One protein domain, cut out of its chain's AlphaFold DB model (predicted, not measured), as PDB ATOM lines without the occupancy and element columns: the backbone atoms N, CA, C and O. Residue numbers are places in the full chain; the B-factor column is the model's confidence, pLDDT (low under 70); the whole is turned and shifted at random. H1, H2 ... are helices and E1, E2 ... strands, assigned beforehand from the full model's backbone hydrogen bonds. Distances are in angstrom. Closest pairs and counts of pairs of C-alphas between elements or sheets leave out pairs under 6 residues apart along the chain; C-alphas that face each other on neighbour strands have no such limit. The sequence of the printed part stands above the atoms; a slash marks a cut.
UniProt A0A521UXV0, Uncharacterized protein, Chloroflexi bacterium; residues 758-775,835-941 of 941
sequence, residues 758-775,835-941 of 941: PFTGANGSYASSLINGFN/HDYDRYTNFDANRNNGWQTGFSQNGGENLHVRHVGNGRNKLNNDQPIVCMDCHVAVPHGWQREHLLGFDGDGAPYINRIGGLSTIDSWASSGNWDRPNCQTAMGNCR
ATOM      1  N   PRO A 758     203.198 -50.224   7.395       57.19
ATOM      2  CA  PRO A 758     203.304 -51.667   7.612       57.19
ATOM      3  C   PRO A 758     204.692 -52.210   7.214       57.19
ATOM      4  O   PRO A 758     204.813 -53.084   6.359       57.19
ATOM      5  N   PHE A 759     205.772 -51.708   7.826       60.53
ATOM      6  CA  PHE A 759     207.108 -52.273   7.610       60.53
ATOM      7  C   PHE A 759     207.192 -53.675   8.234       60.53
ATOM      8  O   PHE A 759     207.402 -53.824   9.442       60.53
ATOM      9  N   THR A 760     207.040 -54.709   7.407       52.50
ATOM     10  CA  THR A 760     207.193 -56.128   7.765       52.50
ATOM     11  C   THR A 760     208.187 -56.795   6.816       52.50
ATOM     12  O   THR A 760     207.801 -57.471   5.862       52.50
ATOM     13  N   GLY A 761     209.482 -56.565   7.046       48.91
ATOM     14  CA  GLY A 761     210.564 -57.197   6.290       48.91
ATOM     15  C   GLY A 761     211.042 -58.497   6.942       48.91
ATOM     16  O   GLY A 761     210.889 -58.698   8.146       48.91
ATOM     17  N   ALA A 762     211.701 -59.364   6.167       41.25
ATOM     18  CA  ALA A 762     212.269 -60.619   6.680       41.25
ATOM     19  C   ALA A 762     213.344 -60.417   7.775       41.25
ATOM     20  O   ALA A 762     213.595 -61.323   8.563       41.25
ATOM     21  N   ASN A 763     213.941 -59.220   7.846       45.28
ATOM     22  CA  ASN A 763     214.986 -58.849   8.807       45.28
ATOM     23  C   ASN A 763     214.455 -58.067  10.029       45.28
ATOM     24  O   ASN A 763     215.249 -57.608  10.848       45.28
ATOM     25  N   GLY A 764     213.137 -57.867  10.147       55.56
ATOM     26  CA  GLY A 764     212.525 -57.123  11.249       55.56
ATOM     27  C   GLY A 764     211.281 -56.332  10.844       55.56
ATOM     28  O   GLY A 764     211.001 -56.116   9.664       55.56
ATOM     29  N   SER A 765     210.530 -55.876  11.849       65.88
ATOM     30  CA  SER A 765     209.330 -55.059  11.656       65.88
ATOM     31  C   SER A 765     209.325 -53.831  12.559       65.88
ATOM     32  O   SER A 765     209.730 -53.906  13.722       65.88
ATOM     33  N   TYR A 766     208.760 -52.738  12.042       76.12
ATOM     34  CA  TYR A 766     208.427 -51.517  12.783       76.12
ATOM     35  C   TYR A 766     207.603 -51.782  14.054       76.12
ATOM     36  O   TYR A 766     207.767 -51.065  15.039       76.12
ATOM     37  N   ALA A 767     206.819 -52.870  14.093       78.69
ATOM     38  CA  ALA A 767     206.134 -53.343  15.301       78.69
ATOM     39  C   ALA A 767     207.064 -53.464  16.526       78.69
ATOM     40  O   ALA A 767     206.634 -53.222  17.644       78.69
ATOM     41  N   SER A 768     208.348 -53.784  16.320       81.00
ATOM     42  CA  SER A 768     209.358 -53.910  17.387       81.00
ATOM     43  C   SER A 768     209.954 -52.583  17.890       81.00
ATOM     44  O   SER A 768     210.888 -52.593  18.697       81.00
ATOM     45  N   SER A 769     209.419 -51.455  17.413       85.19
ATOM     46  CA  SER A 769     209.663 -50.102  17.924       85.19
ATOM     47  C   SER A 769     208.427 -49.470  18.577       85.19
ATOM     48  O   SER A 769     208.526 -48.353  19.079       85.19
ATOM     49  N   LEU A 770     207.285 -50.168  18.591       87.75
ATOM     50  CA  LEU A 770     206.072 -49.746  19.291       87.75
ATOM     51  C   LEU A 770     205.998 -50.412  20.669       87.75
ATOM     52  O   LEU A 770     206.349 -51.581  20.828       87.75
ATOM     53  N   ILE A 771     205.557 -49.651  21.671       90.50
ATOM     54  CA  ILE A 771     205.537 -50.065  23.082       90.50
ATOM     55  C   ILE A 771     204.163 -49.833  23.729       90.50
ATOM     56  O   ILE A 771     203.222 -49.358  23.096       90.50
ATOM     57  N   ASN A 772     204.028 -50.198  25.008       87.88
ATOM     58  CA  ASN A 772     202.834 -49.971  25.838       87.88
ATOM     59  C   ASN A 772     201.515 -50.575  25.296       87.88
ATOM     60  O   ASN A 772     200.428 -50.201  25.731       87.88
ATOM     61  N   GLY A 773     201.604 -51.544  24.377       83.25
ATOM     62  CA  GLY A 773     200.459 -52.233  23.766       83.25
ATOM     63  C   GLY A 773     200.054 -51.712  22.382       83.25
ATOM     64  O   GLY A 773     199.183 -52.310  21.754       83.25
ATOM     65  N   PHE A 774     200.696 -50.656  21.874       86.62
ATOM     66  CA  PHE A 774     200.523 -50.241  20.482       86.62
ATOM     67  C   PHE A 774     201.178 -51.236  19.518       86.62
ATOM     68  O   PHE A 774     202.236 -51.800  19.795       86.62
ATOM     69  N   ASN A 775     200.550 -51.437  18.363       85.81
ATOM     70  CA  ASN A 775     201.068 -52.236  17.254       85.81
ATOM     71  C   ASN A 775     200.681 -51.572  15.909       85.81
ATOM     72  O   ASN A 775     199.877 -50.641  15.915       85.81
ATOM     73  N   HIS A 835     206.532 -44.936  21.096       91.19
ATOM     74  CA  HIS A 835     207.763 -45.402  20.445       91.19
ATOM     75  C   HIS A 835     208.857 -45.783  21.457       91.19
ATOM     76  O   HIS A 835     209.038 -45.115  22.472       91.19
ATOM     77  N   ASP A 836     209.634 -46.822  21.161       91.81
ATOM     78  CA  ASP A 836     210.767 -47.265  21.979       91.81
ATOM     79  C   ASP A 836     211.931 -46.256  21.930       91.81
ATOM     80  O   ASP A 836     212.542 -46.022  20.884       91.81
ATOM     81  N   TYR A 837     212.263 -45.660  23.075       90.69
ATOM     82  CA  TYR A 837     213.304 -44.637  23.182       90.69
ATOM     83  C   TYR A 837     214.702 -45.110  22.755       90.69
ATOM     84  O   TYR A 837     215.444 -44.354  22.116       90.69
ATOM     85  N   ASP A 838     215.074 -46.352  23.066       88.12
ATOM     86  CA  ASP A 838     216.395 -46.882  22.737       88.12
ATOM     87  C   ASP A 838     216.516 -47.180  21.237       88.12
ATOM     88  O   ASP A 838     217.576 -46.929  20.657       88.12
ATOM     89  N   ARG A 839     215.442 -47.633  20.567       88.38
ATOM     90  CA  ARG A 839     215.443 -47.855  19.103       88.38
ATOM     91  C   ARG A 839     215.736 -46.590  18.300       88.38
ATOM     92  O   ARG A 839     216.342 -46.691  17.231       88.38
ATOM     93  N   TYR A 840     215.312 -45.427  18.796       88.31
ATOM     94  CA  TYR A 840     215.447 -44.141  18.104       88.31
ATOM     95  C   TYR A 840     216.637 -43.290  18.576       88.31
ATOM     96  O   TYR A 840     217.133 -42.489  17.785       88.31
ATOM     97  N   THR A 841     217.133 -43.458  19.813       85.50
ATOM     98  CA  THR A 841     218.178 -42.572  20.383       85.50
ATOM     99  C   THR A 841     219.485 -43.261  20.801       85.50
ATOM    100  O   THR A 841     220.530 -42.606  20.843       85.50
ATOM    101  N   ASN A 842     219.477 -44.567  21.090       85.31
ATOM    102  CA  ASN A 842     220.633 -45.269  21.653       85.31
ATOM    103  C   ASN A 842     221.535 -45.847  20.552       85.31
ATOM    104  O   ASN A 842     221.290 -46.931  20.016       85.31
ATOM    105  N   PHE A 843     222.582 -45.092  20.203       82.00
ATOM    106  CA  PHE A 843     223.522 -45.443  19.137       82.00
ATOM    107  C   PHE A 843     224.200 -46.795  19.369       82.00
ATOM    108  O   PHE A 843     224.098 -47.669  18.511       82.00
ATOM    109  N   ASP A 844     224.828 -47.001  20.526       80.00
ATOM    110  CA  ASP A 844     225.655 -48.187  20.768       80.00
ATOM    111  C   ASP A 844     224.828 -49.482  20.809       80.00
ATOM    112  O   ASP A 844     225.278 -50.517  20.316       80.00
ATOM    113  N   ALA A 845     223.592 -49.427  21.325       80.75
ATOM    114  CA  ALA A 845     222.706 -50.589  21.395       80.75
ATOM    115  C   ALA A 845     221.953 -50.892  20.083       80.75
ATOM    116  O   ALA A 845     221.634 -52.052  19.818       80.75
ATOM    117  N   ASN A 846     221.630 -49.877  19.267       86.25
ATOM    118  CA  ASN A 846     220.708 -50.026  18.128       86.25
ATOM    119  C   ASN A 846     221.272 -49.622  16.756       86.25
ATOM    120  O   ASN A 846     220.507 -49.564  15.786       86.25
ATOM    121  N   ARG A 847     222.591 -49.403  16.628       86.19
ATOM    122  CA  ARG A 847     223.245 -49.023  15.361       86.19
ATOM    123  C   ARG A 847     222.894 -49.930  14.180       86.19
ATOM    124  O   ARG A 847     222.651 -49.420  13.097       86.19
ATOM    125  N   ASN A 848     222.833 -51.247  14.361       86.06
ATOM    126  CA  ASN A 848     222.669 -52.199  13.247       86.06
ATOM    127  C   ASN A 848     221.197 -52.571  12.954       86.06
ATOM    128  O   ASN A 848     220.936 -53.496  12.190       86.06
ATOM    129  N   ASN A 849     220.239 -51.870  13.571       81.44
ATOM    130  CA  ASN A 849     218.835 -52.285  13.637       81.44
ATOM    131  C   ASN A 849     217.885 -51.388  12.812       81.44
ATOM    132  O   ASN A 849     216.730 -51.195  13.190       81.44
ATOM    133  N   GLY A 850     218.344 -50.797  11.702       78.31
ATOM    134  CA  GLY A 850     217.598 -49.740  10.998       78.31
ATOM    135  C   GLY A 850     216.221 -50.161  10.463       78.31
ATOM    136  O   GLY A 850     215.293 -49.353  10.436       78.31
ATOM    137  N   TRP A 851     216.046 -51.452  10.166       76.69
ATOM    138  CA  TRP A 851     214.761 -52.065   9.799       76.69
ATOM    139  C   TRP A 851     213.658 -51.890  10.861       76.69
ATOM    140  O   TRP A 851     212.477 -51.965  10.531       76.69
ATOM    141  N   GLN A 852     214.018 -51.656  12.129       80.56
ATOM    142  CA  GLN A 852     213.053 -51.462  13.218       80.56
ATOM    143  C   GLN A 852     212.456 -50.049  13.248       80.56
ATOM    144  O   GLN A 852     211.361 -49.882  13.773       80.56
ATOM    145  N   THR A 853     213.140 -49.044  12.688       81.00
ATOM    146  CA  THR A 853     212.686 -47.638  12.701       81.00
ATOM    147  C   THR A 853     212.264 -47.113  11.325       81.00
ATOM    148  O   THR A 853     211.828 -45.968  11.221       81.00
ATOM    149  N   GLY A 854     212.392 -47.924  10.266       77.56
ATOM    150  CA  GLY A 854     212.061 -47.550   8.882       77.56
ATOM    151  C   GLY A 854     213.062 -46.591   8.220       77.56
ATOM    152  O   GLY A 854     212.820 -46.131   7.106       77.56
ATOM    153  N   PHE A 855     214.181 -46.282   8.884       81.50
ATOM    154  CA  PHE A 855     215.185 -45.327   8.412       81.50
ATOM    155  C   PHE A 855     216.581 -45.937   8.558       81.50
ATOM    156  O   PHE A 855     217.218 -45.877   9.614       81.50
ATOM    157  N   SER A 856     217.040 -46.561   7.480       80.19
ATOM    158  CA  SER A 856     218.320 -47.259   7.392       80.19
ATOM    159  C   SER A 856     219.097 -46.828   6.155       80.19
ATOM    160  O   SER A 856     218.479 -46.439   5.171       80.19
ATOM    161  N   GLN A 857     220.426 -46.899   6.175       78.25
ATOM    162  CA  GLN A 857     221.223 -46.824   4.940       78.25
ATOM    163  C   GLN A 857     221.487 -48.219   4.369       78.25
ATOM    164  O   GLN A 857     221.258 -49.230   5.041       78.25
ATOM    165  N   ASN A 858     222.061 -48.282   3.168       72.44
ATOM    166  CA  ASN A 858     222.557 -49.529   2.600       72.44
ATOM    167  C   ASN A 858     223.504 -50.247   3.594       72.44
ATOM    168  O   ASN A 858     224.399 -49.636   4.193       72.44
ATOM    169  N   GLY A 859     223.241 -51.536   3.835       72.19
ATOM    170  CA  GLY A 859     223.837 -52.328   4.922       72.19
ATOM    171  C   GLY A 859     223.030 -52.397   6.234       72.19
ATOM    172  O   GLY A 859     223.409 -53.159   7.118       72.19
ATOM    173  N   GLY A 860     221.913 -51.670   6.372       79.25
ATOM    174  CA  GLY A 860     220.975 -51.793   7.502       79.25
ATOM    175  C   GLY A 860     221.292 -50.950   8.748       79.25
ATOM    176  O   GLY A 860     220.607 -51.082   9.765       79.25
ATOM    177  N   GLU A 861     222.297 -50.069   8.694       85.81
ATOM    178  CA  GLU A 861     222.618 -49.157   9.804       85.81
ATOM    179  C   GLU A 861     221.471 -48.157  10.052       85.81
ATOM    180  O   GLU A 861     221.017 -47.476   9.134       85.81
ATOM    181  N   ASN A 862     221.024 -48.072  11.308       86.31
ATOM    182  CA  ASN A 862     219.921 -47.260  11.816       86.31
ATOM    183  C   ASN A 862     220.279 -45.768  11.832       86.31
ATOM    184  O   ASN A 862     221.138 -45.310  12.591       86.31
ATOM    185  N   LEU A 863     219.587 -44.992  11.003       84.88
ATOM    186  CA  LEU A 863     219.884 -43.580  10.797       84.88
ATOM    187  C   LEU A 863     219.249 -42.669  11.850       84.88
ATOM    188  O   LEU A 863     219.776 -41.580  12.077       84.88
ATOM    189  N   HIS A 864     218.192 -43.103  12.549       88.12
ATOM    190  CA  HIS A 864     217.643 -42.341  13.677       88.12
ATOM    191  C   HIS A 864     218.688 -42.195  14.788       88.12
ATOM    192  O   HIS A 864     219.075 -41.074  15.119       88.12
ATOM    193  N   VAL A 865     219.238 -43.311  15.281       86.38
ATOM    194  CA  VAL A 865     220.243 -43.274  16.358       86.38
ATOM    195  C   VAL A 865     221.544 -42.595  15.926       86.38
ATOM    196  O   VAL A 865     222.219 -41.986  16.755       86.38
ATOM    197  N   ARG A 866     221.899 -42.639  14.631       83.25
ATOM    198  CA  ARG A 866     223.074 -41.921  14.120       83.25
ATOM    199  C   ARG A 866     222.870 -40.410  14.135       83.25
ATOM    200  O   ARG A 866     223.741 -39.701  14.636       83.25
ATOM    201  N   HIS A 867     221.744 -39.914  13.623       83.81
ATOM    202  CA  HIS A 867     221.469 -38.477  13.599       83.81
ATOM    203  C   HIS A 867     221.160 -37.935  14.998       83.81
ATOM    204  O   HIS A 867     221.818 -36.995  15.428       83.81
ATOM    205  N   VAL A 868     220.239 -38.553  15.734       84.31
ATOM    206  CA  VAL A 868     219.781 -38.058  17.041       84.31
ATOM    207  C   VAL A 868     220.805 -38.319  18.154       84.31
ATOM    208  O   VAL A 868     221.051 -37.453  18.991       84.31
ATOM    209  N   GLY A 869     221.460 -39.484  18.153       73.44
ATOM    210  CA  GLY A 869     222.494 -39.811  19.139       73.44
ATOM    211  C   GLY A 869     223.812 -39.072  18.884       73.44
ATOM    212  O   GLY A 869     224.349 -38.421  19.785       73.44
ATOM    213  N   ASN A 870     224.339 -39.145  17.653       75.12
ATOM    214  CA  ASN A 870     225.691 -38.662  17.341       75.12
ATOM    215  C   ASN A 870     225.750 -37.410  16.432       75.12
ATOM    216  O   ASN A 870     226.737 -36.674  16.487       75.12
ATOM    217  N   GLY A 871     224.709 -37.112  15.655       78.31
ATOM    218  CA  GLY A 871     224.659 -35.981  14.721       78.31
ATOM    219  C   GLY A 871     224.685 -34.589  15.372       78.31
ATOM    220  O   GLY A 871     224.518 -34.425  16.584       78.31
ATOM    221  N   ARG A 872     224.952 -33.570  14.543       81.12
ATOM    222  CA  ARG A 872     225.224 -32.188  14.970       81.12
ATOM    223  C   ARG A 872     224.720 -31.147  13.965       81.12
ATOM    224  O   ARG A 872     225.297 -31.015  12.889       81.12
ATOM    225  N   ASN A 873     223.707 -30.362  14.325       80.12
ATOM    226  CA  ASN A 873     223.195 -29.285  13.480       80.12
ATOM    227  C   ASN A 873     224.197 -28.111  13.464       80.12
ATOM    228  O   ASN A 873     224.259 -27.299  14.389       80.12
ATOM    229  N   LYS A 874     224.993 -28.012  12.389       79.00
ATOM    230  CA  LYS A 874     226.027 -26.974  12.235       79.00
ATOM    231  C   LYS A 874     225.479 -25.561  11.998       79.00
ATOM    232  O   LYS A 874     226.230 -24.614  12.210       79.00
ATOM    233  N   LEU A 875     224.209 -25.396  11.607       79.31
ATOM    234  CA  LEU A 875     223.572 -24.072  11.529       79.31
ATOM    235  C   LEU A 875     223.057 -23.602  12.896       79.31
ATOM    236  O   LEU A 875     223.136 -22.420  13.217       79.31
ATOM    237  N   ASN A 876     222.579 -24.525  13.728       80.06
ATOM    238  CA  ASN A 876     222.122 -24.252  15.087       80.06
ATOM    239  C   ASN A 876     223.268 -24.420  16.103       80.06
ATOM    240  O   ASN A 876     223.218 -25.314  16.939       80.06
ATOM    241  N   ASN A 877     224.321 -23.595  16.007       84.00
ATOM    242  CA  ASN A 877     225.446 -23.519  16.962       84.00
ATOM    243  C   ASN A 877     225.981 -24.886  17.459       84.00
ATOM    244  O   ASN A 877     226.115 -25.124  18.664       84.00
ATOM    245  N   ASP A 878     226.221 -25.805  16.519       80.88
ATOM    246  CA  ASP A 878     226.732 -27.164  16.756       80.88
ATOM    247  C   ASP A 878     225.932 -27.980  17.798       80.88
ATOM    248  O   ASP A 878     226.478 -28.836  18.497       80.88
ATOM    249  N   GLN A 879     224.629 -27.718  17.945       81.50
ATOM    250  CA  GLN A 879     223.763 -28.471  18.858       81.50
ATOM    251  C   GLN A 879     223.500 -29.904  18.352       81.50
ATOM    252  O   GLN A 879     223.656 -30.174  17.156       81.50
ATOM    253  N   PRO A 880     223.118 -30.855  19.231       82.38
ATOM    254  CA  PRO A 880     222.638 -32.170  18.802       82.38
ATOM    255  C   PRO A 880     221.462 -32.038  17.826       82.38
ATOM    256  O   PRO A 880     220.635 -31.142  17.995       82.38
ATOM    257  N   ILE A 881     221.375 -32.934  16.840       84.00
ATOM    258  CA  ILE A 881     220.174 -33.040  15.997       84.00
ATOM    259  C   ILE A 881     219.049 -33.657  16.835       84.00
ATOM    260  O   ILE A 881     219.270 -34.619  17.571       84.00
ATOM    261  N   VAL A 882     217.843 -33.111  16.720       87.62
ATOM    262  CA  VAL A 882     216.643 -33.556  17.447       87.62
ATOM    263  C   VAL A 882     215.507 -33.887  16.486       87.62
ATOM    264  O   VAL A 882     215.537 -33.509  15.317       87.62
ATOM    265  N   CYS A 883     214.463 -34.573  16.965       90.25
ATOM    266  CA  CYS A 883     213.360 -35.021  16.104       90.25
ATOM    267  C   CYS A 883     212.708 -33.871  15.304       90.25
ATOM    268  O   CYS A 883     212.340 -34.057  14.145       90.25
ATOM    269  N   MET A 884     212.623 -32.666  15.883       88.81
ATOM    270  CA  MET A 884     212.051 -31.476  15.229       88.81
ATOM    271  C   MET A 884     212.908 -30.897  14.084       88.81
ATOM    272  O   MET A 884     212.400 -30.088  13.309       88.81
ATOM    273  N   ASP A 885     214.181 -31.288  13.937       86.56
ATOM    274  CA  ASP A 885     215.015 -30.844  12.806       86.56
ATOM    275  C   ASP A 885     214.608 -31.532  11.482       86.56
ATOM    276  O   ASP A 885     214.846 -30.997  10.395       86.56
ATOM    277  N   CYS A 886     213.940 -32.691  11.571       87.12
ATOM    278  CA  CYS A 886     213.469 -33.486  10.430       87.12
ATOM    279  C   CYS A 886     211.936 -33.564  10.351       87.12
ATOM    280  O   CYS A 886     211.363 -33.313   9.289       87.12
ATOM    281  N   HIS A 887     211.256 -33.885  11.454       91.25
ATOM    282  CA  HIS A 887     209.798 -34.034  11.491       91.25
ATOM    283  C   HIS A 887     209.089 -32.693  11.734       91.25
ATOM    284  O   HIS A 887     209.680 -31.748  12.260       91.25
ATOM    285  N   VAL A 888     207.812 -32.602  11.352       92.56
ATOM    286  CA  VAL A 888     206.985 -31.416  11.625       92.56
ATOM    287  C   VAL A 888     206.724 -31.217  13.121       92.56
ATOM    288  O   VAL A 888     206.551 -32.162  13.887       92.56
ATOM    289  N   ALA A 889     206.653 -29.952  13.528       90.19
ATOM    290  CA  ALA A 889     206.403 -29.516  14.897       90.19
ATOM    291  C   ALA A 889     204.957 -29.758  15.372       90.19
ATOM    292  O   ALA A 889     204.728 -29.781  16.579       90.19
ATOM    293  N   VAL A 890     204.007 -29.988  14.455       92.31
ATOM    294  CA  VAL A 890     202.641 -30.457  14.752       92.31
ATOM    295  C   VAL A 890     202.522 -31.903  14.248       92.31
ATOM    296  O   VAL A 890     202.251 -32.116  13.065       92.31
ATOM    297  N   PRO A 891     202.799 -32.918  15.087       92.81
ATOM    298  CA  PRO A 891     203.013 -34.289  14.634       92.81
ATOM    299  C   PRO A 891     201.700 -35.080  14.502       92.81
ATOM    300  O   PRO A 891     201.640 -36.230  14.912       92.81
ATOM    301  N   HIS A 892     200.634 -34.501  13.952       95.44
ATOM    302  CA  HIS A 892     199.365 -35.214  13.754       95.44
ATOM    303  C   HIS A 892     199.362 -35.996  12.443       95.44
ATOM    304  O   HIS A 892     199.308 -37.223  12.448       95.44
ATOM    305  N   GLY A 893     199.522 -35.297  11.324       94.12
ATOM    306  CA  GLY A 893     199.708 -35.883  10.005       94.12
ATOM    307  C   GLY A 893     200.139 -34.837   8.990       94.12
ATOM    308  O   GLY A 893     200.146 -33.639   9.278       94.12
ATOM    309  N   TRP A 894     200.602 -35.292   7.827       93.00
ATOM    310  CA  TRP A 894     201.365 -34.449   6.918       93.00
ATOM    311  C   TRP A 894     201.235 -34.831   5.443       93.00
ATOM    312  O   TRP A 894     201.073 -35.997   5.082       93.00
ATOM    313  N   GLN A 895     201.413 -33.829   4.579       89.25
ATOM    314  CA  GLN A 895     201.428 -33.935   3.113       89.25
ATOM    315  C   GLN A 895     202.603 -34.745   2.521       89.25
ATOM    316  O   GLN A 895     202.708 -34.858   1.303       89.25
ATOM    317  N   ARG A 896     203.502 -35.291   3.352       87.69
ATOM    318  CA  ARG A 896     204.645 -36.131   2.949       87.69
ATOM    319  C   ARG A 896     204.849 -37.271   3.947       87.69
ATOM    320  O   ARG A 896     204.433 -37.166   5.101       87.69
ATOM    321  N   GLU A 897     205.474 -38.352   3.490       84.31
ATOM    322  CA  GLU A 897     205.684 -39.570   4.281       84.31
ATOM    323  C   GLU A 897     206.528 -39.298   5.544       84.31
ATOM    324  O   GLU A 897     207.258 -38.307   5.636       84.31
ATOM    325  N   HIS A 898     206.381 -40.169   6.547       82.19
ATOM    326  CA  HIS A 898     207.093 -40.131   7.835       82.19
ATOM    327  C   HIS A 898     207.078 -38.769   8.573       82.19
ATOM    328  O   HIS A 898     207.983 -38.465   9.352       82.19
ATOM    329  N   LEU A 899     206.035 -37.953   8.357       90.38
ATOM    330  CA  LEU A 899     205.850 -36.626   8.973       90.38
ATOM    331  C   LEU A 899     207.005 -35.643   8.683       90.38
ATOM    332  O   LEU A 899     207.295 -34.766   9.496       90.38
ATOM    333  N   LEU A 900     207.698 -35.793   7.550       88.69
ATOM    334  CA  LEU A 900     208.928 -35.049   7.257       88.69
ATOM    335  C   LEU A 900     208.648 -33.604   6.816       88.69
ATOM    336  O   LEU A 900     208.141 -33.352   5.718       88.69
ATOM    337  N   GLY A 901     209.024 -32.652   7.671       89.12
ATOM    338  CA  GLY A 901     208.942 -31.209   7.440       89.12
ATOM    339  C   GLY A 901     210.176 -30.679   6.706       89.12
ATOM    340  O   GLY A 901     211.293 -31.121   6.974       89.12
ATOM    341  N   PHE A 902     209.994 -29.712   5.813       87.62
ATOM    342  CA  PHE A 902     211.034 -29.012   5.057       87.62
ATOM    343  C   PHE A 902     211.059 -27.527   5.444       87.62
ATOM    344  O   PHE A 902     210.039 -26.956   5.822       87.62
ATOM    345  N   ASP A 903     212.218 -26.877   5.323       79.81
ATOM    346  CA  ASP A 903     212.436 -25.511   5.840       79.81
ATOM    347  C   ASP A 903     211.516 -24.432   5.214       79.81
ATOM    348  O   ASP A 903     211.420 -23.325   5.739       79.81
ATOM    349  N   GLY A 904     210.806 -24.754   4.124       80.62
ATOM    350  CA  GLY A 904     209.834 -23.882   3.456       80.62
ATOM    351  C   GLY A 904     208.354 -24.065   3.836       80.62
ATOM    352  O   GLY A 904     207.543 -23.282   3.351       80.62
ATOM    353  N   ASP A 905     207.960 -25.048   4.661       87.12
ATOM    354  CA  ASP A 905     206.522 -25.281   4.946       87.12
ATOM    355  C   ASP A 905     205.899 -24.264   5.929       87.12
ATOM    356  O   ASP A 905     204.676 -24.174   6.039       87.12
ATOM    357  N   GLY A 906     206.728 -23.494   6.642       84.12
ATOM    358  CA  GLY A 906     206.294 -22.411   7.528       84.12
ATOM    359  C   GLY A 906     205.724 -22.836   8.890       84.12
ATOM    360  O   GLY A 906     205.707 -24.006   9.279       84.12
ATOM    361  N   ALA A 907     205.278 -21.839   9.656       84.44
ATOM    362  CA  ALA A 907     204.664 -22.025  10.970       84.44
ATOM    363  C   ALA A 907     203.165 -22.390  10.850       84.44
ATOM    364  O   ALA A 907     202.507 -21.933   9.914       84.44
ATOM    365  N   PRO A 908     202.593 -23.166  11.793       88.69
ATOM    366  CA  PRO A 908     203.231 -23.723  12.993       88.69
ATOM    367  C   PRO A 908     203.975 -25.049  12.755       88.69
ATOM    368  O   PRO A 908     204.573 -25.580  13.685       88.69
ATOM    369  N   TYR A 909     203.958 -25.590  11.533       89.25
ATOM    370  CA  TYR A 909     204.480 -26.926  11.223       89.25
ATOM    371  C   TYR A 909     206.009 -27.051  11.293       89.25
ATOM    372  O   TYR A 909     206.514 -28.162  11.424       89.25
ATOM    373  N   ILE A 910     206.756 -25.945  11.236       86.31
ATOM    374  CA  ILE A 910     208.223 -25.913  11.309       86.31
ATOM    375  C   ILE A 910     208.667 -24.939  12.412       86.31
ATOM    376  O   ILE A 910     208.250 -23.782  12.431       86.31
ATOM    377  N   ASN A 911     209.538 -25.393  13.323       78.88
ATOM    378  CA  ASN A 911     210.101 -24.582  14.416       78.88
ATOM    379  C   ASN A 911     211.563 -24.980  14.716       78.88
ATOM    380  O   ASN A 911     211.876 -25.568  15.756       78.88
ATOM    381  N   ARG A 912     212.470 -24.688  13.779       77.06
ATOM    382  CA  ARG A 912     213.885 -25.110  13.800       77.06
ATOM    383  C   ARG A 912     214.808 -24.073  13.159       77.06
ATOM    384  O   ARG A 912     214.336 -23.089  12.598       77.06
ATOM    385  N   ILE A 913     216.119 -24.291  13.260       72.50
ATOM    386  CA  ILE A 913     217.158 -23.435  12.665       72.50
ATOM    387  C   ILE A 913     217.989 -24.317  11.730       72.50
ATOM    388  O   ILE A 913     218.897 -25.025  12.166       72.50
ATOM    389  N   GLY A 914     217.607 -24.308  10.451       69.44
ATOM    390  CA  GLY A 914     217.997 -25.327   9.478       69.44
ATOM    391  C   GLY A 914     217.309 -26.675   9.722       69.44
ATOM    392  O   GLY A 914     216.944 -27.010  10.847       69.44
ATOM    393  N   GLY A 915     217.145 -27.453   8.659       76.56
ATOM    394  CA  GLY A 915     216.607 -28.809   8.714       76.56
ATOM    395  C   GLY A 915     216.717 -29.509   7.364       76.56
ATOM    396  O   GLY A 915     217.643 -29.249   6.588       76.56
ATOM    397  N   LEU A 916     215.792 -30.420   7.067       81.06
ATOM    398  CA  LEU A 916     215.636 -30.969   5.715       81.06
ATOM    399  C   LEU A 916     215.178 -29.872   4.735       81.06
ATOM    400  O   LEU A 916     214.287 -29.082   5.052       81.06
ATOM    401  N   SER A 917     215.762 -29.843   3.536       80.31
ATOM    402  CA  SER A 917     215.399 -28.902   2.465       80.31
ATOM    403  C   SER A 917     214.743 -29.598   1.272       80.31
ATOM    404  O   SER A 917     213.742 -29.100   0.761       80.31
ATOM    405  N   THR A 918     215.262 -30.759   0.856       75.69
ATOM    406  CA  THR A 918     214.635 -31.640  -0.145       75.69
ATOM    407  C   THR A 918     214.870 -33.109   0.198       75.69
ATOM    408  O   THR A 918     215.797 -33.464   0.930       75.69
ATOM    409  N   ILE A 919     214.034 -33.971  -0.375       72.19
ATOM    410  CA  ILE A 919     214.304 -35.397  -0.534       72.19
ATOM    411  C   ILE A 919     214.283 -35.680  -2.031       72.19
ATOM    412  O   ILE A 919     213.303 -35.371  -2.708       72.19
ATOM    413  N   ASP A 920     215.384 -36.234  -2.528       61.50
ATOM    414  CA  ASP A 920     215.667 -36.334  -3.961       61.50
ATOM    415  C   ASP A 920     215.185 -37.682  -4.538       61.50
ATOM    416  O   ASP A 920     215.028 -37.828  -5.748       61.50
ATOM    417  N   SER A 921     214.871 -38.656  -3.673       62.25
ATOM    418  CA  SER A 921     214.122 -39.868  -4.029       62.25
ATOM    419  C   SER A 921     213.407 -40.463  -2.812       62.25
ATOM    420  O   SER A 921     214.056 -40.735  -1.802       62.25
ATOM    421  N   TRP A 922     212.107 -40.740  -2.921       63.28
ATOM    422  CA  TRP A 922     211.338 -41.413  -1.868       63.28
ATOM    423  C   TRP A 922     211.535 -42.930  -1.941       63.28
ATOM    424  O   TRP A 922     211.124 -43.572  -2.909       63.28
ATOM    425  N   ALA A 923     212.194 -43.501  -0.932       59.50
ATOM    426  CA  ALA A 923     212.495 -44.925  -0.866       59.50
ATOM    427  C   ALA A 923     211.507 -45.657   0.056       59.50
ATOM    428  O   ALA A 923     211.743 -45.792   1.256       59.50
ATOM    429  N   SER A 924     210.444 -46.222  -0.524       53.75
ATOM    430  CA  SER A 924     209.415 -47.009   0.187       53.75
ATOM    431  C   SER A 924     209.939 -48.249   0.936       53.75
ATOM    432  O   SER A 924     209.213 -48.869   1.707       53.75
ATOM    433  N   SER A 925     211.208 -48.614   0.729       55.69
ATOM    434  CA  SER A 925     211.909 -49.690   1.439       55.69
ATOM    435  C   SER A 925     212.559 -49.263   2.762       55.69
ATOM    436  O   SER A 925     213.063 -50.125   3.479       55.69
ATOM    437  N   GLY A 926     212.599 -47.964   3.082       61.16
ATOM    438  CA  GLY A 926     213.331 -47.453   4.246       61.16
ATOM    439  C   GLY A 926     214.861 -47.456   4.092       61.16
ATOM    440  O   GLY A 926     215.568 -47.288   5.088       61.16
ATOM    441  N   ASN A 927     215.371 -47.643   2.866       65.38
ATOM    442  CA  ASN A 927     216.792 -47.532   2.518       65.38
ATOM    443  C   ASN A 927     217.117 -46.128   1.981       65.38
ATOM    444  O   ASN A 927     216.621 -45.733   0.928       65.38
ATOM    445  N   TRP A 928     217.984 -45.407   2.684       68.44
ATOM    446  CA  TRP A 928     218.345 -44.015   2.443       68.44
ATOM    447  C   TRP A 928     219.862 -43.849   2.531       68.44
ATOM    448  O   TRP A 928     220.444 -43.898   3.613       68.44
ATOM    449  N   ASP A 929     220.511 -43.617   1.396       67.19
ATOM    450  CA  ASP A 929     221.920 -43.257   1.343       67.19
ATOM    451  C   ASP A 929     222.090 -41.724   1.297       67.19
ATOM    452  O   ASP A 929     221.166 -40.949   1.033       67.19
ATOM    453  N   ARG A 930     223.325 -41.273   1.534       65.06
ATOM    454  CA  ARG A 930     223.758 -39.862   1.521       65.06
ATOM    455  C   ARG A 930     223.214 -38.979   0.370       65.06
ATOM    456  O   ARG A 930     223.019 -37.785   0.607       65.06
ATOM    457  N   PRO A 931     223.013 -39.465  -0.873       69.69
ATOM    458  CA  PRO A 931     222.466 -38.639  -1.954       69.69
ATOM    459  C   PRO A 931     220.948 -38.422  -1.893       69.69
ATOM    460  O   PRO A 931     220.455 -37.539  -2.584       69.69
ATOM    461  N   ASN A 932     220.193 -39.217  -1.125       72.56
ATOM    462  CA  ASN A 932     218.728 -39.248  -1.223       72.56
ATOM    463  C   ASN A 932     218.026 -38.089  -0.484       72.56
ATOM    464  O   ASN A 932     216.819 -37.906  -0.643       72.56
ATOM    465  N   CYS A 933     218.760 -37.287   0.295       71.56
ATOM    466  CA  CYS A 933     218.245 -36.095   0.965       71.56
ATOM    467  C   CYS A 933     219.224 -34.915   0.896       71.56
ATOM    468  O   CYS A 933     220.446 -35.082   0.862       71.56
ATOM    469  N   GLN A 934     218.675 -33.700   0.918       75.56
ATOM    470  CA  GLN A 934     219.434 -32.471   1.115       75.56
ATOM    471  C   GLN A 934     218.968 -31.781   2.395       75.56
ATOM    472  O   GLN A 934     217.782 -31.757   2.732       75.56
ATOM    473  N   THR A 935     219.923 -31.203   3.114       73.50
ATOM    474  CA  THR A 935     219.691 -30.486   4.364       73.50
ATOM    475  C   THR A 935     220.475 -29.183   4.379       73.50
ATOM    476  O   THR A 935     221.609 -29.118   3.897       73.50
ATOM    477  N   ALA A 936     219.891 -28.154   4.992       67.62
ATOM    478  CA  ALA A 936     220.593 -26.917   5.304       67.62
ATOM    479  C   ALA A 936     221.708 -27.128   6.353       67.62
ATOM    480  O   ALA A 936     222.659 -26.353   6.396       67.62
ATOM    481  N   MET A 937     221.657 -28.206   7.154       70.19
ATOM    482  CA  MET A 937     222.583 -28.512   8.264       70.19
ATOM    483  C   MET A 937     224.034 -28.858   7.837       70.19
ATOM    484  O   MET A 937     224.833 -29.334   8.648       70.19
ATOM    485  N   GLY A 938     224.405 -28.608   6.577       60.38
ATOM    486  CA  GLY A 938     225.774 -28.693   6.064       60.38
ATOM    487  C   GLY A 938     226.243 -30.126   5.814       60.38
ATOM    488  O   GLY A 938     225.628 -30.870   5.055       60.38
ATOM    489  N   ASN A 939     227.346 -30.523   6.453       52.84
ATOM    490  CA  ASN A 939     227.959 -31.851   6.292       52.84
ATOM    491  C   ASN A 939     227.186 -32.997   6.984       52.84
ATOM    492  O   ASN A 939     227.728 -34.090   7.136       52.84
ATOM    493  N   CYS A 940     225.928 -32.780   7.380       51.28
ATOM    494  CA  CYS A 940     225.014 -33.824   7.858       51.28
ATOM    495  C   CYS A 940     224.432 -34.613   6.670       51.28
ATOM    496  O   CYS A 940     223.234 -34.576   6.409       51.28
ATOM    497  N   ARG A 941     225.330 -35.255   5.918       46.34
ATOM    498  CA  ARG A 941     225.106 -35.991   4.669       46.34
ATOM    499  C   ARG A 941     225.848 -37.320   4.736       46.34
ATOM    500  O   ARG A 941     227.082 -37.249   4.939       46.34
TER     501      ARG A 941
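Overview. This is residues 758 to 775 and 835 to 941 of the 941 residues of an uncharacterized protein of Chloroflexi bacterium (UniProt A0A521UXV0). With little regular structure, a compact, loop-rich body holds H5 between short helices H2, H3 and H4 and the antiparallel hairpin E1 and E2. Of 125 printed residues, 32 lie in five named helices, then two strands, a mixed class. The radius of gyration of the C-alphas is 14.1 A, the spans 36 by 28 by 27 A.

Arrangement. In the hairpin of E1, residues 916 to 919, and E2, 933 to 935, N 917 and O 934 are within hydrogen-bond range, 2.9 A. H4, 863 to 870, touches H2, 837 to 841, closest C-alphas Thr 841 and Val 865, 4.6 A. H4 touches H3, 843 to 846, closest C-alphas Phe 843 and Val 865, 4.8 A. H2 and H4 have every O i to N i+4 pair within range.

Along the chain. H1, 766 to 769, begins at C-alpha (208.427, -51.517, 12.783); H5 is 883 to 886; E2 ends at (219.691, -30.486, 4.364).

Size, cuts and confidence. C-alphas 775 and 835 are 10.1 A apart across the cut; 26 residues have pLDDT under 70.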